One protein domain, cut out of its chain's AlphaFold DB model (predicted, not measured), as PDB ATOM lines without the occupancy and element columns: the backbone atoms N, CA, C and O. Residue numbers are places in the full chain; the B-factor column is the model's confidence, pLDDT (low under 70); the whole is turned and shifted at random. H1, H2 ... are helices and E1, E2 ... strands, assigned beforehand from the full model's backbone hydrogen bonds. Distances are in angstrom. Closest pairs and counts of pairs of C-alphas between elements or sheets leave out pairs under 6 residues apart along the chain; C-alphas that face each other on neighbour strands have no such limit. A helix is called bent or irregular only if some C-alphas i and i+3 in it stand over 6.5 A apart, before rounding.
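Overview. This is residues 369 to 554 of the 758 residues of the protein "G-protein alpha subunit activating protein gbas-1" of Caenorhabditis elegans (UniProt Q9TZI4). The model is an elongated row of parts: a small three-stranded sheet in the middle, with H4 over its strand E2, a cluster of crossed helices H1, H2 and H3 at one end, and H6 and the long H7 at the other. H7 runs across the length of the row, and its residues 544 to 554 stick out. The printed part has 186 residues, with seven named helices and three named strands in the order H1 H2 H3 H4 H5 E1 E2 E3 H6 H7; the antiparallel sheet has the order E2, E1, E3, and the class is mostly helix. The whole is compact, with a radius of gyration of the C-alphas of 18.4 A, and spans 60 by 36 by 30 A.

Along the chain. The sheet holds E1, residues 466 to 469, E2, residues 475 to 479, 10.9 A long, and E3, residues 501 to 503. Before it come H1, residues 373 to 386, 20.0 A long from C-alpha 373 at (67.850, 51.069, 5.026); H2, residues 404 to 410; H3, residues 418 to 431, 19.7 A long; H4, residues 439 to 448, 14.0 A long; and H5, residues 455 to 461. H2 is irregular, with C-alphas 407 and 410 7.2 A apart. After the sheet come H6, residues 506 to 513, and H7, residues 529 to 554, 35.4 A long, ending at C-alpha 554 at (31.312, 22.514, -12.551).

Arrangement. The hairpin E1 and E2 has N 468 and O 477 within hydrogen-bond range at 3.0 A. E3, antiparallel to E1, has N 467 and O 503 at 2.8 A. H4 is on the sheet, over E2, with the C-alphas of Tyr 447 and Ile 475 closest at 5.3 A. H5 and H6 only graze the sheet. H1 touches H4 with residues 383 to 384 alone, the C-alphas of Arg 384 and Ile 445 being closest at 6.7 A, at a steep tilt of 59 degrees. H3 touches H2 with residues 418 to 422 alone; the closest C-alphas, of Phe 408 and Tyr 418, are 5.3 A apart. H6 and H7 are close but not clearly touching, with the C-alphas of Phe 513 and Val 540 closest at 7.8 A. Every O i to N i+4 pair is within range in H1, H4, H5, H6 and H7; H3 has 7 of 10, and H2 has 0 of 3, with 2 of 4 O i to N i+3 pairs.

Size, cuts and confidence. The C-alphas of Glu 415 and Asp 552, the two farthest apart, are 61.5 A apart. The printed part has no cut. The links H1 to H2, E2 to E3 and H6 to H7 are long. Mean pLDDT of the printed part is 81.4; it is under 70 for 53 residues, among them 489 to 498 and 515 to 551.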
ATOM      1  N   LYS A 369      79.807  53.500  -0.817       77.03
ATOM      2  CA  LYS A 369      79.125  53.260   0.469       77.03
ATOM      3  C   LYS A 369      77.948  52.298   0.257       77.03
ATOM      4  O   LYS A 369      77.160  52.486  -0.669       77.03
ATOM      5  N   LYS A 370      77.770  51.292   1.119       85.19
ATOM      6  CA  LYS A 370      76.572  50.426   1.079       85.19
ATOM      7  C   LYS A 370      75.312  51.280   1.262       85.19
ATOM      8  O   LYS A 370      75.345  52.260   2.001       85.19
ATOM      9  N   PHE A 371      74.232  50.954   0.552       89.12
ATOM     10  CA  PHE A 371      72.956  51.651   0.735       89.12
ATOM     11  C   PHE A 371      72.408  51.355   2.127       89.12
ATOM     12  O   PHE A 371      72.344  50.196   2.536       89.12
ATOM     13  N   THR A 372      72.043  52.404   2.854       90.72
ATOM     14  CA  THR A 372      71.437  52.252   4.180       90.72
ATOM     15  C   THR A 372      69.934  51.969   4.055       90.72
ATOM     16  O   THR A 372      69.299  52.461   3.119       90.72
ATOM     17  N   PRO A 373      69.307  51.268   5.020       91.99
ATOM     18  CA  PRO A 373      67.850  51.069   5.026       91.99
ATOM     19  C   PRO A 373      67.058  52.388   4.998       91.99
ATOM     20  O   PRO A 373      65.959  52.476   4.441       91.99
ATOM     21  N   ARG A 374      67.646  53.454   5.560       92.60
ATOM     22  CA  ARG A 374      67.098  54.812   5.512       92.60
ATOM     23  C   ARG A 374      67.094  55.377   4.092       92.60
ATOM     24  O   ARG A 374      66.088  55.952   3.687       92.60
ATOM     25  N   GLU A 375      68.183  55.217   3.340       92.96
ATOM     26  CA  GLU A 375      68.241  55.621   1.927       92.96
ATOM     27  C   GLU A 375      67.216  54.845   1.096       92.96
ATOM     28  O   GLU A 375      66.488  55.443   0.306       92.96
ATOM     29  N   ASP A 376      67.092  53.537   1.320       95.29
ATOM     30  CA  ASP A 376      66.106  52.705   0.626       95.29
ATOM     31  C   ASP A 376      64.668  53.182   0.895       95.29
ATOM     32  O   ASP A 376      63.861  53.313  -0.028       95.29
ATOM     33  N   SER A 377      64.365  53.535   2.147       94.47
ATOM     34  CA  SER A 377      63.075  54.122   2.532       94.47
ATOM     35  C   SER A 377      62.829  55.468   1.840       94.47
ATOM     36  O   SER A 377      61.739  55.719   1.328       94.47
ATOM     37  N   GLN A 378      63.852  56.325   1.746       95.27
ATOM     38  CA  GLN A 378      63.757  57.605   1.038       95.27
ATOM     39  C   GLN A 378      63.508  57.421  -0.465       95.27
ATOM     40  O   GLN A 378      62.732  58.182  -1.050       95.27
ATOM     41  N   ILE A 379      64.140  56.425  -1.094       95.47
ATOM     42  CA  ILE A 379      63.912  56.077  -2.503       95.47
ATOM     43  C   ILE A 379      62.445  55.691  -2.704       95.47
ATOM     44  O   ILE A 379      61.784  56.218  -3.603       95.47
ATOM     45  N   TRP A 380      61.899  54.839  -1.837       95.16
ATOM     46  CA  TRP A 380      60.497  54.438  -1.909       95.16
ATOM     47  C   TRP A 380      59.520  55.586  -1.675       95.16
ATOM     48  O   TRP A 380      58.549  55.734  -2.422       95.16
ATOM     49  N   GLU A 381      59.777  56.442  -0.689       94.67
ATOM     50  CA  GLU A 381      58.972  57.641  -0.451       94.67
ATOM     51  C   GLU A 381      58.969  58.583  -1.654       94.67
ATOM     52  O   GLU A 381      57.926  59.145  -2.005       94.67
ATOM     53  N   PHE A 382      60.121  58.748  -2.306       95.06
ATOM     54  CA  PHE A 382      60.232  59.552  -3.513       95.06
ATOM     55  C   PHE A 382      59.410  58.961  -4.660       95.06
ATOM     56  O   PHE A 382      58.636  59.690  -5.283       95.06
ATOM     57  N   VAL A 383      59.521  57.650  -4.899       93.64
ATOM     58  CA  VAL A 383      58.738  56.942  -5.923       93.64
ATOM     59  C   VAL A 383      57.247  57.125  -5.663       93.64
ATOM     60  O   VAL A 383      56.527  57.581  -6.548       93.64
ATOM     61  N   ARG A 384      56.783  56.880  -4.431       92.87
ATOM     62  CA  ARG A 384      55.373  57.074  -4.064       92.87
ATOM     63  C   ARG A 384      54.923  58.505  -4.331       92.87
ATOM     64  O   ARG A 384      53.918  58.702  -5.004       92.87
ATOM     65  N   ARG A 385      55.689  59.504  -3.880       92.89
ATOM     66  CA  ARG A 385      55.368  60.927  -4.070       92.89
ATOM     67  C   ARG A 385      55.290  61.323  -5.545       92.89
ATOM     68  O   ARG A 385      54.419  62.100  -5.911       92.89
ATOM     69  N   LYS A 386      56.184  60.800  -6.385       92.36
ATOM     70  CA  LYS A 386      56.214  61.068  -7.833       92.36
ATOM     71  C   LYS A 386      55.137  60.314  -8.618       92.36
ATOM     72  O   LYS A 386      54.835  60.701  -9.744       92.36
ATOM     73  N   CYS A 387      54.569  59.257  -8.046       91.41
ATOM     74  CA  CYS A 387      53.491  58.473  -8.648       91.41
ATOM     75  C   CYS A 387      52.091  58.890  -8.176       91.41
ATOM     76  O   CYS A 387      51.112  58.297  -8.618       91.41
ATOM     77  N   VAL A 388      51.978  59.893  -7.306       91.57
ATOM     78  CA  VAL A 388      50.699  60.484  -6.905       91.57
ATOM     79  C   VAL A 388      50.433  61.715  -7.770       91.57
ATOM     80  O   VAL A 388      51.270  62.614  -7.853       91.57
ATOM     81  N   ASP A 389      49.282  61.755  -8.441       88.58
ATOM     82  CA  ASP A 389      48.857  62.939  -9.186       88.58
ATOM     83  C   ASP A 389      48.412  64.081  -8.258       88.58
ATOM     84  O   ASP A 389      48.333  63.956  -7.037       88.58
ATOM     85  N   SER A 390      48.092  65.236  -8.842       87.76
ATOM     86  CA  SER A 390      47.607  66.394  -8.087       87.76
ATOM     87  C   SER A 390      46.286  66.151  -7.346       87.76
ATOM     88  O   SER A 390      45.944  66.938  -6.465       87.76
ATOM     89  N   ALA A 391      45.546  65.088  -7.678       85.24
ATOM     90  CA  ALA A 391      44.313  64.700  -7.001       85.24
ATOM     91  C   ALA A 391      44.556  63.713  -5.846       85.24
ATOM     92  O   ALA A 391      43.599  63.294  -5.193       85.24
ATOM     93  N   GLY A 392      45.808  63.332  -5.574       86.67
ATOM     94  CA  GLY A 392      46.118  62.329  -4.560       86.67
ATOM     95  C   GLY A 392      45.890  60.892  -5.040       86.67
ATOM     96  O   GLY A 392      45.878  59.974  -4.221       86.67
ATOM     97  N   ILE A 393      45.690  60.679  -6.344       86.72
ATOM     98  CA  ILE A 393      45.446  59.364  -6.937       86.72
ATOM     99  C   ILE A 393      46.766  58.818  -7.475       86.72
ATOM    100  O   ILE A 393      47.515  59.512  -8.162       86.72
ATOM    101  N   PHE A 394      47.051  57.550  -7.186       88.23
ATOM    102  CA  PHE A 394      48.197  56.878  -7.785       88.23
ATOM    103  C   PHE A 394      47.987  56.706  -9.288       88.23
ATOM    104  O   PHE A 394      46.952  56.202  -9.730       88.23
ATOM    105  N   VAL A 395      48.991  57.098 -10.066       88.87
ATOM    106  CA  VAL A 395      49.035  56.950 -11.518       88.87
ATOM    107  C   VAL A 395      50.218  56.065 -11.871       88.87
ATOM    108  O   VAL A 395      51.284  56.156 -11.258       88.87
ATOM    109  N   LYS A 396      50.031  55.203 -12.873       89.26
ATOM    110  CA  LYS A 396      51.135  54.432 -13.442       89.26
ATOM    111  C   LYS A 396      52.189  55.396 -13.964       89.26
ATOM    112  O   LYS A 396      51.900  56.236 -14.814       89.26
ATOM    113  N   ASN A 397      53.402  55.265 -13.453       82.68
ATOM    114  CA  ASN A 397      54.552  55.989 -13.942       82.68
ATOM    115  C   ASN A 397      55.520  54.980 -14.539       82.68
ATOM    116  O   ASN A 397      55.836  53.957 -13.931       82.68
ATOM    117  N   ASP A 398      55.972  55.263 -15.751       75.41
ATOM    118  CA  ASP A 398      56.856  54.371 -16.478       75.41
ATOM    119  C   ASP A 398      58.303  54.621 -16.040       75.41
ATOM    120  O   ASP A 398      59.145  55.098 -16.799       75.41
ATOM    121  N   VAL A 399      58.578  54.337 -14.760       75.69
ATOM    122  CA  VAL A 399      59.891  54.539 -14.122       75.69
ATOM    123  C   VAL A 399      60.987  53.754 -14.855       75.69
ATOM    124  O   VAL A 399      62.163  54.056 -14.698       75.69
ATOM    125  N   LEU A 400      60.636  52.756 -15.675       66.62
ATOM    126  CA  LEU A 400      61.591  51.849 -16.310       66.62
ATOM    127  C   LEU A 400      61.697  51.972 -17.833       66.62
ATOM    128  O   LEU A 400      62.732  51.578 -18.373       66.62
ATOM    129  N   ARG A 401      60.709  52.508 -18.564       71.61
ATOM    130  CA  ARG A 401      60.853  52.625 -20.026       71.61
ATOM    131  C   ARG A 401      61.775  53.772 -20.419       71.61
ATOM    132  O   ARG A 401      61.349  54.915 -20.562       71.61
ATOM    133  N   GLY A 402      63.052  53.439 -20.627       59.88
ATOM    134  CA  GLY A 402      64.067  54.212 -21.362       59.88
ATOM    135  C   GLY A 402      64.533  55.521 -20.716       59.88
ATOM    136  O   GLY A 402      65.680  55.909 -20.887       59.88
ATOM    137  N   ARG A 403      63.683  56.182 -19.926       64.20
ATOM    138  CA  ARG A 403      63.974  57.430 -19.206       64.20
ATOM    139  C   ARG A 403      64.149  57.219 -17.704       64.20
ATOM    140  O   ARG A 403      64.105  58.188 -16.952       64.20
ATOM    141  N   GLY A 404      64.314  55.973 -17.256       65.49
ATOM    142  CA  GLY A 404      64.333  55.652 -15.828       65.49
ATOM    143  C   GLY A 404      65.436  56.362 -15.050       65.49
ATOM    144  O   GLY A 404      65.216  56.783 -13.920       65.49
ATOM    145  N   THR A 405      66.576  56.619 -15.692       71.18
ATOM    146  CA  THR A 405      67.653  57.432 -15.114       71.18
ATOM    147  C   THR A 405      67.197  58.864 -14.816       71.18
ATOM    148  O   THR A 405      67.480  59.400 -13.748       71.18
ATOM    149  N   LEU A 406      66.395  59.472 -15.695       82.70
ATOM    150  CA  LEU A 406      65.875  60.828 -15.502       82.70
ATOM    151  C   LEU A 406      64.803  60.915 -14.408       82.70
ATOM    152  O   LEU A 406      64.593  62.001 -13.867       82.70
ATOM    153  N   PHE A 407      64.140  59.808 -14.053       87.97
ATOM    154  CA  PHE A 407      63.119  59.798 -13.000       87.97
ATOM    155  C   PHE A 407      63.695  60.240 -11.647       87.97
ATOM    156  O   PHE A 407      63.078  61.029 -10.927       87.97
ATOM    157  N   PHE A 408      64.911  59.788 -11.332       91.44
ATOM    158  CA  PHE A 408      65.606  60.111 -10.087       91.44
ATOM    159  C   PHE A 408      66.430  61.401 -10.155       91.44
ATOM    160  O   PHE A 408      67.077  61.757  -9.176       91.44
ATOM    161  N   LYS A 409      66.373  62.160 -11.257       89.04
ATOM    162  CA  LYS A 409      67.117  63.425 -11.393       89.04
ATOM    163  C   LYS A 409      66.740  64.463 -10.328       89.04
ATOM    164  O   LYS A 409      67.578  65.250  -9.903       89.04
ATOM    165  N   ASP A 410      65.486  64.445  -9.876       88.12
ATOM    166  CA  ASP A 410      64.991  65.336  -8.819       88.12
ATOM    167  C   ASP A 410      65.216  64.780  -7.399       88.12
ATOM    168  O   ASP A 410      64.767  65.385  -6.421       88.12
ATOM    169  N   PHE A 411      65.861  63.620  -7.257       90.40
ATOM    170  CA  PHE A 411      66.130  63.019  -5.958       90.40
ATOM    171  C   PHE A 411      67.299  63.742  -5.279       90.40
ATOM    172  O   PHE A 411      68.458  63.544  -5.622       90.40
ATOM    173  N   ARG A 412      66.988  64.613  -4.312       84.97
ATOM    174  CA  ARG A 412      67.977  65.468  -3.623       84.97
ATOM    175  C   ARG A 412      68.360  64.995  -2.219       84.97
ATOM    176  O   ARG A 412      69.113  65.678  -1.537       84.97
ATOM    177  N   ASN A 413      67.830  63.858  -1.772       82.47
ATOM    178  CA  ASN A 413      67.977  63.409  -0.383       82.47
ATOM    179  C   ASN A 413      69.303  62.687  -0.097       82.47
ATOM    180  O   ASN A 413      69.587  62.398   1.061       82.47
ATOM    181  N   THR A 414      70.109  62.404  -1.122       81.79
ATOM    182  CA  THR A 414      71.403  61.725  -0.977       81.79
ATOM    183  C   THR A 414      72.461  62.373  -1.856       81.79
ATOM    184  O   THR A 414      72.140  62.991  -2.866       81.79
ATOM    185  N   GLU A 415      73.730  62.150  -1.527       79.72
ATOM    186  CA  GLU A 415      74.881  62.596  -2.330       79.72
ATOM    187  C   GLU A 415      75.226  61.657  -3.488       79.72
ATOM    188  O   GLU A 415      76.190  61.875  -4.224       79.72
ATOM    189  N   ARG A 416      74.471  60.567  -3.619       85.53
ATOM    190  CA  ARG A 416      74.656  59.592  -4.681       85.53
ATOM    191  C   ARG A 416      74.175  60.171  -5.997       85.53
ATOM    192  O   ARG A 416      73.170  60.883  -6.050       85.53
ATOM    193  N   LYS A 417      74.872  59.808  -7.068       85.96
ATOM    194  CA  LYS A 417      74.397  60.054  -8.422       85.96
ATOM    195  C   LYS A 417      73.056  59.351  -8.650       85.96
ATOM    196  O   LYS A 417      72.802  58.269  -8.106       85.96
ATOM    197  N   TYR A 418      72.196  59.958  -9.466       87.42
ATOM    198  CA  TYR A 418      70.882  59.390  -9.767       87.42
ATOM    199  C   TYR A 418      71.005  58.051 -10.508       87.42
ATOM    200  O   TYR A 418      70.125  57.204 -10.379       87.42
ATOM    201  N   GLU A 419      72.108  57.805 -11.218       86.56
ATOM    202  CA  GLU A 419      72.439  56.519 -11.832       86.56
ATOM    203  C   GLU A 419      72.567  55.410 -10.783       86.56
ATOM    204  O   GLU A 419      71.939  54.360 -10.918       86.56
ATOM    205  N   SER A 420      73.304  55.651  -9.695       88.12
ATOM    206  CA  SER A 420      73.463  54.684  -8.602       88.12
ATOM    207  C   SER A 420      72.142  54.433  -7.878       88.12
ATOM    208  O   SER A 420      71.826  53.294  -7.537       88.12
ATOM    209  N   ILE A 421      71.328  55.477  -7.690       91.60
ATOM    210  CA  ILE A 421      69.974  55.349  -7.131       91.60
ATOM    211  C   ILE A 421      69.085  54.516  -8.058       91.60
ATOM    212  O   ILE A 421      68.357  53.643  -7.595       91.60
ATOM    213  N   THR A 422      69.182  54.730  -9.371       91.19
ATOM    214  CA  THR A 422      68.438  53.962 -10.377       91.19
ATOM    215  C   THR A 422      68.836  52.486 -10.334       91.19
ATOM    216  O   THR A 422      67.969  51.614 -10.319       91.19
ATOM    217  N   GLN A 423      70.134  52.186 -10.246       89.91
ATOM    218  CA  GLN A 423      70.630  50.815 -10.092       89.91
ATOM    219  C   GLN A 423      70.142  50.176  -8.785       89.91
ATOM    220  O   GLN A 423      69.675  49.037  -8.795       89.91
ATOM    221  N   ARG A 424      70.174  50.917  -7.669       93.04
ATOM    222  CA  ARG A 424      69.635  50.439  -6.390       93.04
ATOM    223  C   ARG A 424      68.140  50.167  -6.476       93.04
ATOM    224  O   ARG A 424      67.687  49.136  -5.992       93.04
ATOM    225  N   PHE A 425      67.386  51.039  -7.134       93.65
ATOM    226  CA  PHE A 425      65.950  50.882  -7.313       93.65
ATOM    227  C   PHE A 425      65.589  49.587  -8.062       93.65
ATOM    228  O   PHE A 425      64.621  48.922  -7.698       93.65
ATOM    229  N   VAL A 426      66.398  49.160  -9.039       91.66
ATOM    230  CA  VAL A 426      66.218  47.861  -9.724       91.66
ATOM    231  C   VAL A 426      66.331  46.680  -8.752       91.66
ATOM    232  O   VAL A 426      65.601  45.698  -8.900       91.66
ATOM    233  N   VAL A 427      67.216  46.768  -7.755       92.64
ATOM    234  CA  VAL A 427      67.344  45.756  -6.695       92.64
ATOM    235  C   VAL A 427      66.165  45.843  -5.728       92.64
ATOM    236  O   VAL A 427      65.510  44.834  -5.484       92.64
ATOM    237  N   LEU A 428      65.845  47.048  -5.242       94.46
ATOM    238  CA  LEU A 428      64.744  47.278  -4.300       94.46
ATOM    239  C   LEU A 428      63.403  46.795  -4.844       94.46
ATOM    240  O   LEU A 428      62.609  46.235  -4.099       94.46
ATOM    241  N   ARG A 429      63.173  46.926  -6.150       92.80
ATOM    242  CA  ARG A 429      61.973  46.432  -6.836       92.80
ATOM    243  C   ARG A 429      61.662  44.958  -6.557       92.80
ATOM    244  O   ARG A 429      60.496  44.588  -6.556       92.80
ATOM    245  N   LYS A 430      62.678  44.127  -6.324       94.02
ATOM    246  CA  LYS A 430      62.503  42.701  -6.005       94.02
ATOM    247  C   LYS A 430      62.185  42.447  -4.529       94.02
ATOM    248  O   LYS A 430      61.772  41.351  -4.193       94.02
ATOM    249  N   LEU A 431      62.378  43.453  -3.682       95.41
ATOM    250  CA  LEU A 431      62.249  43.395  -2.226       95.41
ATOM    251  C   LEU A 431      61.027  44.186  -1.730       95.41
ATOM    252  O   LEU A 431      60.961  44.543  -0.560       95.41
ATOM    253  N   ILE A 432      60.059  44.514  -2.601       96.08
ATOM    254  CA  ILE A 432      58.886  45.322  -2.210       96.08
ATOM    255  C   ILE A 432      58.104  44.625  -1.093       96.08
ATOM    256  O   ILE A 432      57.678  45.283  -0.142       96.08
ATOM    257  N   MET A 433      57.936  43.303  -1.180       96.89
ATOM    258  CA  MET A 433      57.202  42.530  -0.177       96.89
ATOM    259  C   MET A 433      57.931  42.431   1.167       96.89
ATOM    260  O   MET A 433      57.250  42.338   2.188       96.89
ATOM    261  N   ASP A 434      59.254  42.597   1.185       95.69
ATOM    262  CA  ASP A 434      60.084  42.576   2.398       95.69
ATOM    263  C   ASP A 434      60.165  43.940   3.100       95.69
ATOM    264  O   ASP A 434      60.747  44.061   4.171       95.69
ATOM    265  N   THR A 435      59.589  44.993   2.509       94.50
ATOM    266  CA  THR A 435      59.574  46.325   3.134       94.50
ATOM    267  C   THR A 435      58.617  46.403   4.326       94.50
ATOM    268  O   THR A 435      57.598  45.712   4.372       94.50
ATOM    269  N   ASP A 436      58.852  47.358   5.226       95.04
ATOM    270  CA  ASP A 436      57.968  47.641   6.370       95.04
ATOM    271  C   ASP A 436      56.667  48.375   5.982       95.04
ATOM    272  O   ASP A 436      55.873  48.784   6.832       95.04
ATOM    273  N   TYR A 437      56.418  48.570   4.684       95.81
ATOM    274  CA  TYR A 437      55.199  49.212   4.210       95.81
ATOM    275  C   TYR A 437      53.963  48.342   4.455       95.81
ATOM    276  O   TYR A 437      53.975  47.117   4.306       95.81
ATOM    277  N   SER A 438      52.841  48.998   4.750       96.46
ATOM    278  CA  SER A 438      51.546  48.314   4.821       96.46
ATOM    279  C   SER A 438      51.197  47.653   3.481       96.46
ATOM    280  O   SER A 438      51.580  48.147   2.418       96.46
ATOM    281  N   LEU A 439      50.407  46.572   3.504       97.25
ATOM    282  CA  LEU A 439      49.994  45.864   2.281       97.25
ATOM    283  C   LEU A 439      49.336  46.793   1.253       97.25
ATOM    284  O   LEU A 439      49.586  46.668   0.058       97.25
ATOM    285  N   LYS A 440      48.562  47.785   1.714       96.55
ATOM    286  CA  LYS A 440      47.993  48.824   0.846       96.55
ATOM    287  C   LYS A 440      49.082  49.636   0.138       96.55
ATOM    288  O   LYS A 440      48.984  49.869  -1.059       96.55
ATOM    289  N   GLN A 441      50.114  50.069   0.854       95.99
ATOM    290  CA  GLN A 441      51.211  50.850   0.274       95.99
ATOM    291  C   GLN A 441      52.069  50.007  -0.676       95.99
ATOM    292  O   GLN A 441      52.464  50.499  -1.729       95.99
ATOM    293  N   LYS A 442      52.308  48.731  -0.352       97.54
ATOM    294  CA  LYS A 442      52.954  47.776  -1.267       97.54
ATOM    295  C   LYS A 442      52.142  47.632  -2.556       97.54
ATOM    296  O   LYS A 442      52.694  47.769  -3.643       97.54
ATOM    297  N   LEU A 443      50.822  47.477  -2.444       97.18
ATOM    298  CA  LEU A 443      49.900  47.415  -3.579       97.18
ATOM    299  C   LEU A 443      49.925  48.702  -4.430       97.18
ATOM    300  O   LEU A 443      49.966  48.629  -5.659       97.18
ATOM    301  N   GLU A 444      49.953  49.879  -3.791       95.62
ATOM    302  CA  GLU A 444      50.128  51.177  -4.461       95.62
ATOM    303  C   GLU A 444      51.439  51.226  -5.257       95.62
ATOM    304  O   GLU A 444      51.437  51.669  -6.404       95.62
ATOM    305  N   ILE A 445      52.544  50.742  -4.678       95.49
ATOM    306  CA  ILE A 445      53.856  50.693  -5.335       95.49
ATOM    307  C   ILE A 445      53.825  49.747  -6.541       95.49
ATOM    308  O   ILE A 445      54.232  50.164  -7.626       95.49
ATOM    309  N   TYR A 446      53.309  48.518  -6.390       96.98
ATOM    310  CA  TYR A 446      53.197  47.552  -7.494       96.98
ATOM    311  C   TYR A 446      52.414  48.140  -8.671       96.98
ATOM    312  O   TYR A 446      52.835  48.035  -9.826       96.98
ATOM    313  N   TYR A 447      51.297  48.810  -8.375       95.72
ATOM    314  CA  TYR A 447      50.504  49.505  -9.378       95.72
ATOM    315  C   TYR A 447      51.284  50.651 -10.034       95.72
ATOM    316  O   TYR A 447      51.371  50.721 -11.261       95.72
ATOM    317  N   ALA A 448      51.866  51.534  -9.220       93.84
ATOM    318  CA  ALA A 448      52.543  52.744  -9.662       93.84
ATOM    319  C   ALA A 448      53.686  52.456 -10.640       93.84
ATOM    320  O   ALA A 448      53.802  53.140 -11.652       93.84
ATOM    321  N   ILE A 449      54.496  51.432 -10.372       93.81
ATOM    322  CA  ILE A 449      55.668  51.092 -11.194       93.81
ATOM    323  C   ILE A 449      55.364  50.022 -12.253       93.81
ATOM    324  O   ILE A 449      56.277  49.554 -12.930       93.81
ATOM    325  N   SER A 450      54.094  49.617 -12.385       94.23
ATOM    326  CA  SER A 450      53.656  48.520 -13.263       94.23
ATOM    327  C   SER A 450      54.478  47.240 -13.061       94.23
ATOM    328  O   SER A 450      54.961  46.627 -14.011       94.23
ATOM    329  N   GLN A 451      54.661  46.848 -11.799       94.87
ATOM    330  CA  GLN A 451      55.326  45.603 -11.428       94.87
ATOM    331  C   GLN A 451      54.383  44.413 -11.675       94.87
ATOM    332  O   GLN A 451      53.247  44.446 -11.190       94.87
ATOM    333  N   PRO A 452      54.825  43.358 -12.387       96.01
ATOM    334  CA  PRO A 452      54.105  42.090 -12.421       96.01
ATOM    335  C   PRO A 452      53.981  41.507 -11.012       96.01
ATOM    336  O   PRO A 452      54.971  41.456 -10.279       96.01
ATOM    337  N   VAL A 453      52.768  41.106 -10.640       96.87
ATOM    338  CA  VAL A 453      52.474  40.539  -9.321       96.87
ATOM    339  C   VAL A 453      52.928  39.079  -9.303       96.87
ATOM    340  O   VAL A 453      52.447  38.276 -10.100       96.87
ATOM    341  N   ASP A 454      53.882  38.758  -8.433       96.03
ATOM    342  CA  ASP A 454      54.296  37.380  -8.145       96.03
ATOM    343  C   ASP A 454      53.245  36.652  -7.285       96.03
ATOM    344  O   ASP A 454      52.315  37.272  -6.769       96.03
ATOM    345  N   GLU A 455      53.342  35.325  -7.174       96.06
ATOM    346  CA  GLU A 455      52.338  34.507  -6.472       96.06
ATOM    347  C   GLU A 455      52.213  34.884  -4.985       96.06
ATOM    348  O   GLU A 455      51.097  35.010  -4.479       96.06
ATOM    349  N   ASP A 456      53.332  35.170  -4.315       96.29
ATOM    350  CA  ASP A 456      53.354  35.559  -2.901       96.29
ATOM    351  C   ASP A 456      52.680  36.924  -2.672       96.29
ATOM    352  O   ASP A 456      51.847  37.088  -1.773       96.29
ATOM    353  N   ALA A 457      52.981  37.919  -3.513       97.37
ATOM    354  CA  ALA A 457      52.327  39.222  -3.475       97.37
ATOM    355  C   ALA A 457      50.847  39.116  -3.842       97.37
ATOM    356  O   ALA A 457      50.018  39.802  -3.245       97.37
ATOM    357  N   LEU A 458      50.492  38.248  -4.792       97.21
ATOM    358  CA  LEU A 458      49.107  38.019  -5.187       97.21
ATOM    359  C   LEU A 458      48.285  37.473  -4.015       97.21
ATOM    360  O   LEU A 458      47.182  37.960  -3.746       97.21
ATOM    361  N   ASP A 459      48.857  36.520  -3.284       96.82
ATOM    362  CA  ASP A 459      48.256  35.910  -2.106       96.82
ATOM    363  C   ASP A 459      48.130  36.880  -0.930       96.82
ATOM    364  O   ASP A 459      47.130  36.858  -0.206       96.82
ATOM    365  N   ALA A 460      49.082  37.797  -0.776       97.57
ATOM    366  CA  ALA A 460      48.966  38.882   0.187       97.57
ATOM    367  C   ALA A 460      47.902  39.912  -0.237       97.57
ATOM    368  O   ALA A 460      47.095  40.355   0.580       97.57
ATOM    369  N   PHE A 461      47.853  40.295  -1.513       98.19
ATOM    370  CA  PHE A 461      46.959  41.346  -2.000       98.19
ATOM    371  C   PHE A 461      45.493  40.912  -2.092       98.19
ATOM    372  O   PHE A 461      44.616  41.732  -1.802       98.19
ATOM    373  N   LYS A 462      45.202  39.638  -2.403       95.89
ATOM    374  CA  LYS A 462      43.821  39.108  -2.411       95.89
ATOM    375  C   LYS A 462      43.139  39.212  -1.041       95.89
ATOM    376  O   LYS A 462      41.916  39.292  -0.983       95.89
ATOM    377  N   SER A 463      43.924  39.270   0.041       96.00
ATOM    378  CA  SER A 463      43.424  39.420   1.413       96.00
ATOM    379  C   SER A 463      42.921  40.829   1.751       96.00
ATOM    380  O   SER A 463      42.256  41.003   2.767       96.00
ATOM    381  N   ILE A 464      43.216  41.841   0.923       96.81
ATOM    382  CA  ILE A 464      42.824  43.239   1.185       96.81
ATOM    383  C   ILE A 464      42.033  43.891   0.050       96.81
ATOM    384  O   ILE A 464      41.361  44.901   0.281       96.81
ATOM    385  N   ALA A 465      42.127  43.371  -1.177       96.55
ATOM    386  CA  ALA A 465      41.488  43.960  -2.345       96.55
ATOM    387  C   ALA A 465      41.163  42.923  -3.430       96.55
ATOM    388  O   ALA A 465      41.845  41.914  -3.594       96.55
ATOM    389  N   CYS A 466      40.159  43.245  -4.240       96.17
ATOM    390  CA  CYS A 466      39.889  42.592  -5.513       96.17
ATOM    391  C   CYS A 466      40.774  43.219  -6.598       96.17
ATOM    392  O   CYS A 466      40.743  44.437  -6.807       96.17
ATOM    393  N   LEU A 467      41.546  42.395  -7.300       95.54
ATOM    394  CA  LEU A 467      42.523  42.807  -8.302       95.54
ATOM    395  C   LEU A 467      42.029  42.490  -9.710       95.54
ATOM    396  O   LEU A 467      41.489  41.413  -9.973       95.54
ATOM    397  N   VAL A 468      42.297  43.409 -10.634       93.74
ATOM    398  CA  VAL A 468      42.195  43.159 -12.072       93.74
ATOM    399  C   VAL A 468      43.574  43.320 -12.673       93.74
ATOM    400  O   VAL A 468      44.157  44.406 -12.602       93.74
ATOM    401  N   LEU A 469      44.099  42.242 -13.244       94.96
ATOM    402  CA  LEU A 469      45.431  42.211 -13.826       94.96
ATOM    403  C   LEU A 469      45.348  42.201 -15.352       94.96
ATOM    404  O   LEU A 469      44.432  41.642 -15.960       94.96
ATOM    405  N   ASN A 470      46.331  42.845 -15.960       93.05
ATOM    406  CA  ASN A 470      46.604  42.778 -17.388       93.05
ATOM    407  C   ASN A 470      47.214  41.406 -17.770       93.05
ATOM    408  O   ASN A 470      47.672  40.680 -16.885       93.05
ATOM    409  N   PRO A 471      47.298  41.064 -19.074       92.19
ATOM    410  CA  PRO A 471      47.940  39.826 -19.540       92.19
ATOM    411  C   PRO A 471      49.386  39.638 -19.075       92.19
ATOM    412  O   PRO A 471      49.866  38.516 -18.971       92.19
ATOM    413  N   ASP A 472      50.091  40.743 -18.829       93.13
ATOM    414  CA  ASP A 472      51.478  40.771 -18.362       93.13
ATOM    415  C   ASP A 472      51.610  40.587 -16.837       93.13
ATOM    416  O   ASP A 472      52.709  40.699 -16.296       93.13
ATOM    417  N   GLY A 473      50.500  40.336 -16.134       95.40
ATOM    418  CA  GLY A 473      50.461  40.191 -14.680       95.40
ATOM    419  C   GLY A 473      50.540  41.516 -13.916       95.40
ATOM    420  O   GLY A 473      50.637  41.503 -12.690       95.40
ATOM    421  N   THR A 474      50.502  42.669 -14.594       95.32
ATOM    422  CA  THR A 474      50.520  43.978 -13.923       95.32
ATOM    423  C   THR A 474      49.130  44.387 -13.448       95.32
ATOM    424  O   THR A 474      48.117  44.126 -14.101       95.32
ATOM    425  N   ILE A 475      49.064  45.098 -12.321       95.36
ATOM    426  CA  ILE A 475      47.795  45.577 -11.760       95.36
ATOM    427  C   ILE A 475      47.204  46.652 -12.672       95.36
ATOM    428  O   ILE A 475      47.833  47.681 -12.927       95.36
ATOM    429  N   ARG A 476      45.977  46.452 -13.155       91.92
ATOM    430  CA  ARG A 476      45.213  47.476 -13.880       91.92
ATOM    431  C   ARG A 476      44.449  48.383 -12.927       91.92
ATOM    432  O   ARG A 476      44.499  49.598 -13.084       91.92
ATOM    433  N   PHE A 477      43.755  47.798 -11.961       92.13
ATOM    434  CA  PHE A 477      43.157  48.501 -10.833       92.13
ATOM    435  C   PHE A 477      42.921  47.522  -9.678       92.13
ATOM    436  O   PHE A 477      42.828  46.311  -9.891       92.13
ATOM    437  N   ALA A 478      42.827  48.057  -8.464       95.25
ATOM    438  CA  ALA A 478      42.515  47.296  -7.261       95.25
ATOM    439  C   ALA A 478      41.402  47.991  -6.476       95.25
ATOM    440  O   ALA A 478      41.454  49.207  -6.268       95.25
ATOM    441  N   ILE A 479      40.397  47.227  -6.053       94.10
ATOM    442  CA  ILE A 479      39.219  47.742  -5.349       94.10
ATOM    443  C   ILE A 479      39.118  47.069  -3.988       94.10
ATOM    444  O   ILE A 479      39.114  45.846  -3.892       94.10
ATOM    445  N   SER A 480      38.998  47.883  -2.950       94.38
ATOM    446  CA  SER A 480      38.665  47.465  -1.595       94.38
ATOM    447  C   SER A 480      37.521  48.338  -1.081       94.38
ATOM    448  O   SER A 480      37.205  49.386  -1.653       94.38
ATOM    449  N   LYS A 481      36.911  47.956   0.037       90.80
ATOM    450  CA  LYS A 481      35.883  48.760   0.709       90.80
ATOM    451  C   LYS A 481      36.362  50.178   1.041       90.80
ATOM    452  O   LYS A 481      35.593  51.132   0.944       90.80
ATOM    453  N   SER A 482      37.638  50.320   1.409       90.52
ATOM    454  CA  SER A 482      38.217  51.576   1.906       90.52
ATOM    455  C   SER A 482      39.052  52.351   0.881       90.52
ATOM    456  O   SER A 482      39.396  53.507   1.130       90.52
ATOM    457  N   PHE A 483      39.402  51.758  -0.264       92.90
ATOM    458  CA  PHE A 483      40.242  52.420  -1.260       92.90
ATOM    459  C   PHE A 483      40.041  51.876  -2.678       92.90
ATOM    460  O   PHE A 483      39.593  50.753  -2.892       92.90
ATOM    461  N   LEU A 484      40.433  52.697  -3.651       91.80
ATOM    462  CA  LEU A 484      40.506  52.357  -5.067       91.80
ATOM    463  C   LEU A 484      41.889  52.767  -5.573       91.80
ATOM    464  O   LEU A 484      42.265  53.930  -5.434       91.80
ATOM    465  N   ILE A 485      42.622  51.827  -6.161       92.17
ATOM    466  CA  ILE A 485      43.913  52.082  -6.803       92.17
ATOM    467  C   ILE A 485      43.728  51.951  -8.311       92.17
ATOM    468  O   ILE A 485      43.229  50.939  -8.802       92.17
ATOM    469  N   GLY A 486      44.153  52.987  -9.031       89.55
ATOM    470  CA  GLY A 486      44.027  53.105 -10.476       89.55
ATOM    471  C   GLY A 486      42.704  53.694 -10.960       89.55
ATOM    472  O   GLY A 486      41.738  53.862 -10.212       89.55
ATOM    473  N   ARG A 487      42.683  54.065 -12.243       85.24
ATOM    474  CA  ARG A 487      41.523  54.673 -12.898       85.24
ATOM    475  C   ARG A 487      40.719  53.606 -13.629       85.24
ATOM    476  O   ARG A 487      41.226  52.918 -14.506       85.24
ATOM    477  N   ILE A 488      39.433  53.508 -13.295       76.48
ATOM    478  CA  ILE A 488      38.483  52.643 -14.015       76.48
ATOM    479  C   ILE A 488      38.155  53.250 -15.396       76.48
ATOM    480  O   ILE A 488      37.794  52.538 -16.326       76.48
ATOM    481  N   SER A 489      38.311  54.572 -15.540       67.21
ATOM    482  CA  SER A 489      37.933  55.340 -16.731       67.21
ATOM    483  C   SER A 489      38.830  55.135 -17.946       67.21
ATOM    484  O   SER A 489      38.445  55.575 -19.029       67.21
ATOM    485  N   ASP A 490      40.008  54.527 -17.787       63.63
ATOM    486  CA  ASP A 490      40.947  54.312 -18.887       63.63
ATOM    487  C   ASP A 490      40.384  53.191 -19.790       63.63
ATOM    488  O   ASP A 490      40.713  52.009 -19.672       63.63
ATOM    489  N   GLU A 491      39.445  53.611 -20.642       58.83
ATOM    490  CA  GLU A 491      38.774  52.916 -21.740       58.83
ATOM    491  C   GLU A 491      37.949  51.664 -21.365       58.83
ATOM    492  O   GLU A 491      38.399  50.534 -21.587       58.83
ATOM    493  N   PRO A 492      36.672  51.818 -20.946       54.17
ATOM    494  CA  PRO A 492      35.727  50.693 -20.911       54.17
ATOM    495  C   PRO A 492      35.563  50.021 -22.286       54.17
ATOM    496  O   PRO A 492      35.259  48.833 -22.365       54.17
ATOM    497  N   ALA A 493      35.820  50.760 -23.374       51.34
ATOM    498  CA  ALA A 493      35.701  50.282 -24.748       51.34
ATOM    499  C   ALA A 493      36.718  49.188 -25.132       51.34
ATOM    500  O   ALA A 493      36.447  48.438 -26.062       51.34
ATOM    501  N   LYS A 494      37.853  49.059 -24.423       56.89
ATOM    502  CA  LYS A 494      38.873  48.016 -24.685       56.89
ATOM    503  C   LYS A 494      38.891  46.894 -23.644       56.89
ATOM    504  O   LYS A 494      39.820  46.083 -23.607       56.89
ATOM    505  N   LEU A 495      37.865  46.808 -22.796       57.32
ATOM    506  CA  LEU A 495      37.592  45.609 -21.999       57.32
ATOM    507  C   LEU A 495      36.985  44.517 -22.896       57.32
ATOM    508  O   LEU A 495      35.896  44.005 -22.628       57.32
ATOM    509  N   GLU A 496      37.689  44.161 -23.975       62.79
ATOM    510  CA  GLU A 496      37.504  42.861 -24.608       62.79
ATOM    511  C   GLU A 496      37.839  41.827 -23.531       62.79
ATOM    512  O   GLU A 496      38.954  41.774 -23.009       62.79
ATOM    513  N   ALA A 497      36.815  41.104 -23.083       60.64
ATOM    514  CA  ALA A 497      36.796  40.377 -21.814       60.64
ATOM    515  C   ALA A 497      37.805  39.213 -21.718       60.64
ATOM    516  O   ALA A 497      37.876  38.546 -20.683       60.64
ATOM    517  N   GLU A 498      38.557  38.947 -22.782       65.17
ATOM    518  CA  GLU A 498      39.375  37.746 -22.927       65.17
ATOM    519  C   GLU A 498      40.783  37.883 -22.335       65.17
ATOM    520  O   GLU A 498      41.400  36.871 -22.019       65.17
ATOM    521  N   ASN A 499      41.260  39.103 -22.073       83.85
ATOM    522  CA  ASN A 499      42.675  39.340 -21.761       83.85
ATOM    523  C   ASN A 499      42.972  39.745 -20.307       83.85
ATOM    524  O   ASN A 499      44.111  40.063 -19.985       83.85
ATOM    525  N   TYR A 500      41.986  39.737 -19.410       87.15
ATOM    526  CA  TYR A 500      42.205  40.128 -18.010       87.15
ATOM    527  C   TYR A 500      42.010  38.946 -17.073       87.15
ATOM    528  O   TYR A 500      41.081  38.151 -17.248       87.15
ATOM    529  N   SER A 501      42.861  38.864 -16.052       90.22
ATOM    530  CA  SER A 501      42.658  37.956 -14.930       90.22
ATOM    531  C   SER A 501      42.099  38.718 -13.735       90.22
ATOM    532  O   SER A 501      42.413  39.884 -13.484       90.22
ATOM    533  N   TYR A 502      41.207  38.042 -13.027       91.46
ATOM    534  CA  TYR A 502      40.499  38.573 -11.879       91.46
ATOM    535  C   TYR A 502      40.888  37.747 -10.665       91.46
ATOM    536  O   TYR A 502      40.703  36.530 -10.678       91.46
ATOM    537  N   VAL A 503      41.420  38.400  -9.637       92.21
ATOM    538  CA  VAL A 503      41.919  37.720  -8.440       92.21
ATOM    539  C   VAL A 503      41.331  38.379  -7.204       92.21
ATOM    540  O   VAL A 503      41.428  39.593  -7.037       92.21
ATOM    541  N   TYR A 504      40.671  37.586  -6.368       92.29
ATOM    542  CA  TYR A 504      39.977  38.061  -5.178       92.29
ATOM    543  C   TYR A 504      39.792  36.924  -4.175       92.29
ATOM    544  O   TYR A 504      39.640  35.764  -4.560       92.29
ATOM    545  N   ASP A 505      39.779  37.275  -2.891       92.54
ATOM    546  CA  ASP A 505      39.210  36.429  -1.847       92.54
ATOM    547  C   ASP A 505      37.688  36.643  -1.802       92.54
ATOM    548  O   ASP A 505      37.210  37.777  -1.905       92.54
ATOM    549  N   LEU A 506      36.915  35.563  -1.671       89.31
ATOM    550  CA  LEU A 506      35.453  35.625  -1.654       89.31
ATOM    551  C   LEU A 506      34.930  36.493  -0.500       89.31
ATOM    552  O   LEU A 506      33.949  37.214  -0.673       89.31
ATOM    553  N   PHE A 507      35.597  36.466   0.655       91.97
ATOM    554  CA  PHE A 507      35.250  37.302   1.798       91.97
ATOM    555  C   PHE A 507      35.439  38.783   1.470       91.97
ATOM    556  O   PHE A 507      34.520  39.573   1.663       91.97
ATOM    557  N   ILE A 508      36.586  39.152   0.896       91.03
ATOM    558  CA  ILE A 508      36.893  40.542   0.524       91.03
ATOM    559  C   ILE A 508      35.989  41.032  -0.604       91.03
ATOM    560  O   ILE A 508      35.547  42.183  -0.587       91.03
ATOM    561  N   PHE A 509      35.661  40.164  -1.559       89.78
ATOM    562  CA  PHE A 509      34.697  40.464  -2.610       89.78
ATOM    563  C   PHE A 509      33.322  40.773  -2.019       89.78
ATOM    564  O   PHE A 509      32.754  41.825  -2.306       89.78
ATOM    565  N   ASN A 510      32.828  39.904  -1.140       89.19
ATOM    566  CA  ASN A 510      31.552  40.089  -0.457       89.19
ATOM    567  C   ASN A 510      31.561  41.310   0.468       89.19
ATOM    568  O   ASN A 510      30.562  42.013   0.560       89.19
ATOM    569  N   GLU A 511      32.678  41.615   1.125       87.81
ATOM    570  CA  GLU A 511      32.793  42.813   1.956       87.81
ATOM    571  C   GLU A 511      32.799  44.100   1.114       87.81
ATOM    572  O   GLU A 511      32.253  45.129   1.518       87.81
ATOM    573  N   THR A 512      33.412  44.051  -0.070       86.73
ATOM    574  CA  THR A 512      33.557  45.207  -0.967       86.73
ATOM    575  C   THR A 512      32.284  45.471  -1.773       86.73
ATOM    576  O   THR A 512      31.907  46.629  -1.967       86.73
ATOM    577  N   PHE A 513      31.621  44.411  -2.243       83.81
ATOM    578  CA  PHE A 513      30.473  44.472  -3.155       83.81
ATOM    579  C   PHE A 513      29.157  44.000  -2.544       83.81
ATOM    580  O   PHE A 513      28.123  44.150  -3.189       83.81
ATOM    581  N   GLY A 514      29.169  43.548  -1.289       80.78
ATOM    582  CA  GLY A 514      27.974  43.145  -0.559       80.78
ATOM    583  C   GLY A 514      27.526  41.750  -0.971       80.78
ATOM    584  O   GLY A 514      27.708  41.313  -2.106       80.78
ATOM    585  N   THR A 515      26.921  41.032  -0.036       69.99
ATOM    586  CA  THR A 515      26.218  39.782  -0.334       69.99
ATOM    587  C   THR A 515      24.786  40.081  -0.763       69.99
ATOM    588  O   THR A 515      24.195  41.051  -0.290       69.99
ATOM    589  N   ALA A 516      24.175  39.210  -1.570       57.03
ATOM    590  CA  ALA A 516      22.751  39.315  -1.916       57.03
ATOM    591  C   ALA A 516      21.836  39.406  -0.675       57.03
ATOM    592  O   ALA A 516      20.806  40.072  -0.709       57.03
ATOM    593  N   GLU A 517      22.245  38.779   0.432       58.67
ATOM    594  CA  GLU A 517      21.516  38.776   1.706       58.67
ATOM    595  C   GLU A 517      21.666  40.075   2.512       58.67
ATOM    596  O   GLU A 517      20.857  40.348   3.395       58.67
ATOM    597  N   ASN A 518      22.677  40.895   2.208       59.24
ATOM    598  CA  ASN A 518      22.920  42.162   2.891       59.24
ATOM    599  C   ASN A 518      23.438  43.207   1.886       59.24
ATOM    600  O   ASN A 518      24.649  43.424   1.774       59.24
ATOM    601  N   PRO A 519      22.530  43.824   1.107       52.85
ATOM    602  CA  PRO A 519      22.859  44.685  -0.021       52.85
ATOM    603  C   PRO A 519      23.307  46.089   0.412       52.85
ATOM    604  O   PRO A 519      23.048  47.055  -0.304       52.85
ATOM    605  N   GLU A 520      24.019  46.229   1.531       53.37
ATOM    606  CA  GLU A 520      24.750  47.459   1.851       53.37
ATOM    607  C   GLU A 520      26.245  47.382   1.461       53.37
ATOM    608  O   GLU A 520      27.116  47.414   2.332       53.37
ATOM    609  N   PRO A 521      26.612  47.337   0.164       47.80
ATOM    610  CA  PRO A 521      27.963  47.638  -0.266       47.80
ATOM    611  C   PRO A 521      28.114  49.122  -0.540       47.80
ATOM    612  O   PRO A 521      27.490  49.697  -1.436       47.80
ATOM    613  N   LEU A 522      28.977  49.769   0.228       51.14
ATOM    614  CA  LEU A 522      29.254  51.183   0.053       51.14
ATOM    615  C   LEU A 522      30.748  51.432   0.202       51.14
ATOM    616  O   LEU A 522      31.261  51.668   1.292       51.14
ATOM    617  N   CYS A 523      31.431  51.473  -0.941       45.94
ATOM    618  CA  CYS A 523      32.639  52.270  -1.076       45.94
ATOM    619  C   CYS A 523      32.228  53.730  -0.791       45.94
ATOM    620  O   CYS A 523      31.641  54.401  -1.642       45.94
ATOM    621  N   SER A 524      32.443  54.209   0.438       45.95
ATOM    622  CA  SER A 524      31.946  55.500   0.948       45.95
ATOM    623  C   SER A 524      32.662  56.731   0.366       45.95
ATOM    624  O   SER A 524      32.484  57.849   0.848       45.95
ATOM    625  N   VAL A 525      33.453  56.570  -0.699       48.94
ATOM    626  CA  VAL A 525      34.243  57.657  -1.287       48.94
ATOM    627  C   VAL A 525      33.362  58.519  -2.202       48.94
ATOM    628  O   VAL A 525      32.957  58.118  -3.294       48.94
ATOM    629  N   SER A 526      33.080  59.731  -1.728       45.74
ATOM    630  CA  SER A 526      31.965  60.615  -2.089       45.74
ATOM    631  C   SER A 526      31.976  61.274  -3.476       45.74
ATOM    632  O   SER A 526      31.027  61.992  -3.778       45.74
ATOM    633  N   GLN A 527      32.965  61.060  -4.348       44.93
ATOM    634  CA  GLN A 527      33.133  61.948  -5.516       44.93
ATOM    635  C   GLN A 527      32.859  61.377  -6.914       44.93
ATOM    636  O   GLN A 527      33.025  62.110  -7.875       44.93
ATOM    637  N   ASN A 528      32.367  60.145  -7.081       50.64
ATOM    638  CA  ASN A 528      31.819  59.722  -8.391       50.64
ATOM    639  C   ASN A 528      30.899  58.497  -8.283       50.64
ATOM    640  O   ASN A 528      31.080  57.472  -8.941       50.64
ATOM    641  N   ARG A 529      29.926  58.581  -7.368       44.17
ATOM    642  CA  ARG A 529      29.125  57.437  -6.903       44.17
ATOM    643  C   ARG A 529      28.352  56.741  -8.028       44.17
ATOM    644  O   ARG A 529      28.335  55.522  -8.047       44.17
ATOM    645  N   ALA A 530      27.764  57.482  -8.971       43.56
ATOM    646  CA  ALA A 530      26.933  56.904 -10.031       43.56
ATOM    647  C   ALA A 530      27.750  56.186 -11.117       43.56
ATOM    648  O   ALA A 530      27.424  55.058 -11.470       43.56
ATOM    649  N   GLU A 531      28.839  56.789 -11.608       49.04
ATOM    650  CA  GLU A 531      29.708  56.150 -12.608       49.04
ATOM    651  C   GLU A 531      30.454  54.953 -12.022       49.04
ATOM    652  O   GLU A 531      30.487  53.891 -12.643       49.04
ATOM    653  N   LYS A 532      30.995  55.087 -10.799       52.36
ATOM    654  CA  LYS A 532      31.616  53.960 -10.096       52.36
ATOM    655  C   LYS A 532      30.603  52.856  -9.849       52.36
ATOM    656  O   LYS A 532      30.931  51.712 -10.117       52.36
ATOM    657  N   PHE A 533      29.390  53.177  -9.393       47.63
ATOM    658  CA  PHE A 533      28.352  52.172  -9.180       47.63
ATOM    659  C   PHE A 533      27.949  51.497 -10.487       47.63
ATOM    660  O   PHE A 533      27.864  50.286 -10.488       47.63
ATOM    661  N   MET A 534      27.778  52.227 -11.595       50.30
ATOM    662  CA  MET A 534      27.428  51.639 -12.895       50.30
ATOM    663  C   MET A 534      28.539  50.746 -13.459       50.30
ATOM    664  O   MET A 534      28.262  49.667 -13.980       50.30
ATOM    665  N   LEU A 535      29.802  51.164 -13.349       57.61
ATOM    666  CA  LEU A 535      30.946  50.378 -13.815       57.61
ATOM    667  C   LEU A 535      31.212  49.179 -12.912       57.61
ATOM    668  O   LEU A 535      31.437  48.085 -13.417       57.61
ATOM    669  N   VAL A 536      31.134  49.363 -11.592       56.59
ATOM    670  CA  VAL A 536      31.207  48.271 -10.620       56.59
ATOM    671  C   VAL A 536      30.029  47.339 -10.810       56.59
ATOM    672  O   VAL A 536      30.250  46.145 -10.841       56.59
ATOM    673  N   SER A 537      28.809  47.828 -11.019       53.81
ATOM    674  CA  SER A 537      27.656  46.971 -11.272       53.81
ATOM    675  C   SER A 537      27.830  46.216 -12.575       53.81
ATOM    676  O   SER A 537      27.534  45.041 -12.593       53.81
ATOM    677  N   GLN A 538      28.367  46.824 -13.640       63.80
ATOM    678  CA  GLN A 538      28.690  46.107 -14.879       63.80
ATOM    679  C   GLN A 538      29.797  45.068 -14.676       63.80
ATOM    680  O   GLN A 538      29.698  43.969 -15.214       63.80
ATOM    681  N   LEU A 539      30.834  45.394 -13.901       60.94
ATOM    682  CA  LEU A 539      31.903  44.468 -13.529       60.94
ATOM    683  C   LEU A 539      31.353  43.315 -12.701       60.94
ATOM    684  O   LEU A 539      31.578  42.177 -13.075       60.94
ATOM    685  N   VAL A 540      30.599  43.600 -11.643       59.92
ATOM    686  CA  VAL A 540      29.927  42.640 -10.764       59.92
ATOM    687  C   VAL A 540      28.952  41.792 -11.570       59.92
ATOM    688  O   VAL A 540      29.000  40.581 -11.445       59.92
ATOM    689  N   PHE A 541      28.149  42.370 -12.468       57.06
ATOM    690  CA  PHE A 541      27.255  41.602 -13.340       57.06
ATOM    691  C   PHE A 541      28.054  40.664 -14.244       57.06
ATOM    692  O   PHE A 541      27.742  39.487 -14.330       57.06
ATOM    693  N   ARG A 542      29.135  41.152 -14.871       60.46
ATOM    694  CA  ARG A 542      30.023  40.317 -15.697       60.46
ATOM    695  C   ARG A 542      30.750  39.250 -14.874       60.46
ATOM    696  O   ARG A 542      30.961  38.149 -15.376       60.46
ATOM    697  N   PHE A 543      31.116  39.562 -13.635       58.65
ATOM    698  CA  PHE A 543      31.721  38.642 -12.677       58.65
ATOM    699  C   PHE A 543      30.747  37.544 -12.283       58.65
ATOM    700  O   PHE A 543      31.100  36.377 -12.398       58.65
ATOM    701  N   ILE A 544      29.530  37.914 -11.879       57.31
ATOM    702  CA  ILE A 544      28.446  36.998 -11.525       57.31
ATOM    703  C   ILE A 544      28.124  36.121 -12.730       57.31
ATOM    704  O   ILE A 544      28.204  34.910 -12.603       57.31
ATOM    705  N   SER A 545      27.915  36.685 -13.924       62.44
ATOM    706  CA  SER A 545      27.645  35.888 -15.129       62.44
ATOM    707  C   SER A 545      28.774  34.905 -15.459       62.44
ATOM    708  O   SER A 545      28.519  33.800 -15.930       62.44
ATOM    709  N   ARG A 546      30.039  35.277 -15.220       58.97
ATOM    710  CA  ARG A 546      31.179  34.375 -15.435       58.97
ATOM    711  C   ARG A 546      31.299  33.326 -14.329       58.97
ATOM    712  O   ARG A 546      31.673  32.197 -14.630       58.97
ATOM    713  N   PHE A 547      30.994  33.686 -13.085       57.24
ATOM    714  CA  PHE A 547      30.961  32.772 -11.947       57.24
ATOM    715  C   PHE A 547      29.840  31.741 -12.108       57.24
ATOM    716  O   PHE A 547      30.110  30.551 -12.023       57.24
ATOM    717  N   GLU A 548      28.630  32.179 -12.453       64.13
ATOM    718  CA  GLU A 548      27.492  31.319 -12.790       64.13
ATOM    719  C   GLU A 548      27.850  30.379 -13.944       64.13
ATOM    720  O   GLU A 548      27.698  29.173 -13.812       64.13
ATOM    721  N   ALA A 549      28.463  30.878 -15.026       66.14
ATOM    722  CA  ALA A 549      28.902  30.021 -16.131       66.14
ATOM    723  C   ALA A 549      29.981  28.991 -15.732       66.14
ATOM    724  O   ALA A 549      30.071  27.916 -16.333       66.14
ATOM    725  N   LEU A 550      30.838  29.309 -14.756       62.00
ATOM    726  CA  LEU A 550      31.836  28.377 -14.221       62.00
ATOM    727  C   LEU A 550      31.202  27.351 -13.278       62.00
ATOM    728  O   LEU A 550      31.553  26.174 -13.361       62.00
ATOM    729  N   GLU A 551      30.263  27.768 -12.433       62.23
ATOM    730  CA  GLU A 551      29.543  26.873 -11.532       62.23
ATOM    731  C   GLU A 551      28.610  25.946 -12.322       62.23
ATOM    732  O   GLU A 551      28.614  24.746 -12.079       62.23
ATOM    733  N   ASP A 552      27.942  26.432 -13.371       72.19
ATOM    734  CA  ASP A 552      27.172  25.609 -14.310       72.19
ATOM    735  C   ASP A 552      28.057  24.557 -14.990       72.19
ATOM    736  O   ASP A 552      27.675  23.391 -15.111       72.19
ATOM    737  N   ARG A 553      29.280  24.927 -15.400       67.38
ATOM    738  CA  ARG A 553      30.257  23.969 -15.949       67.38
ATOM    739  C   ARG A 553      30.711  22.955 -14.909       67.38
ATOM    740  O   ARG A 553      30.849  21.781 -15.243       67.38
ATOM    741  N   ARG A 554      30.941  23.389 -13.669       64.91
ATOM    742  CA  ARG A 554      31.312  22.514 -12.551       64.91
ATOM    743  C   ARG A 554      30.182  21.538 -12.227       64.91
ATOM    744  O   ARG A 554      30.445  20.345 -12.115       64.91
TER     745      ARG A 554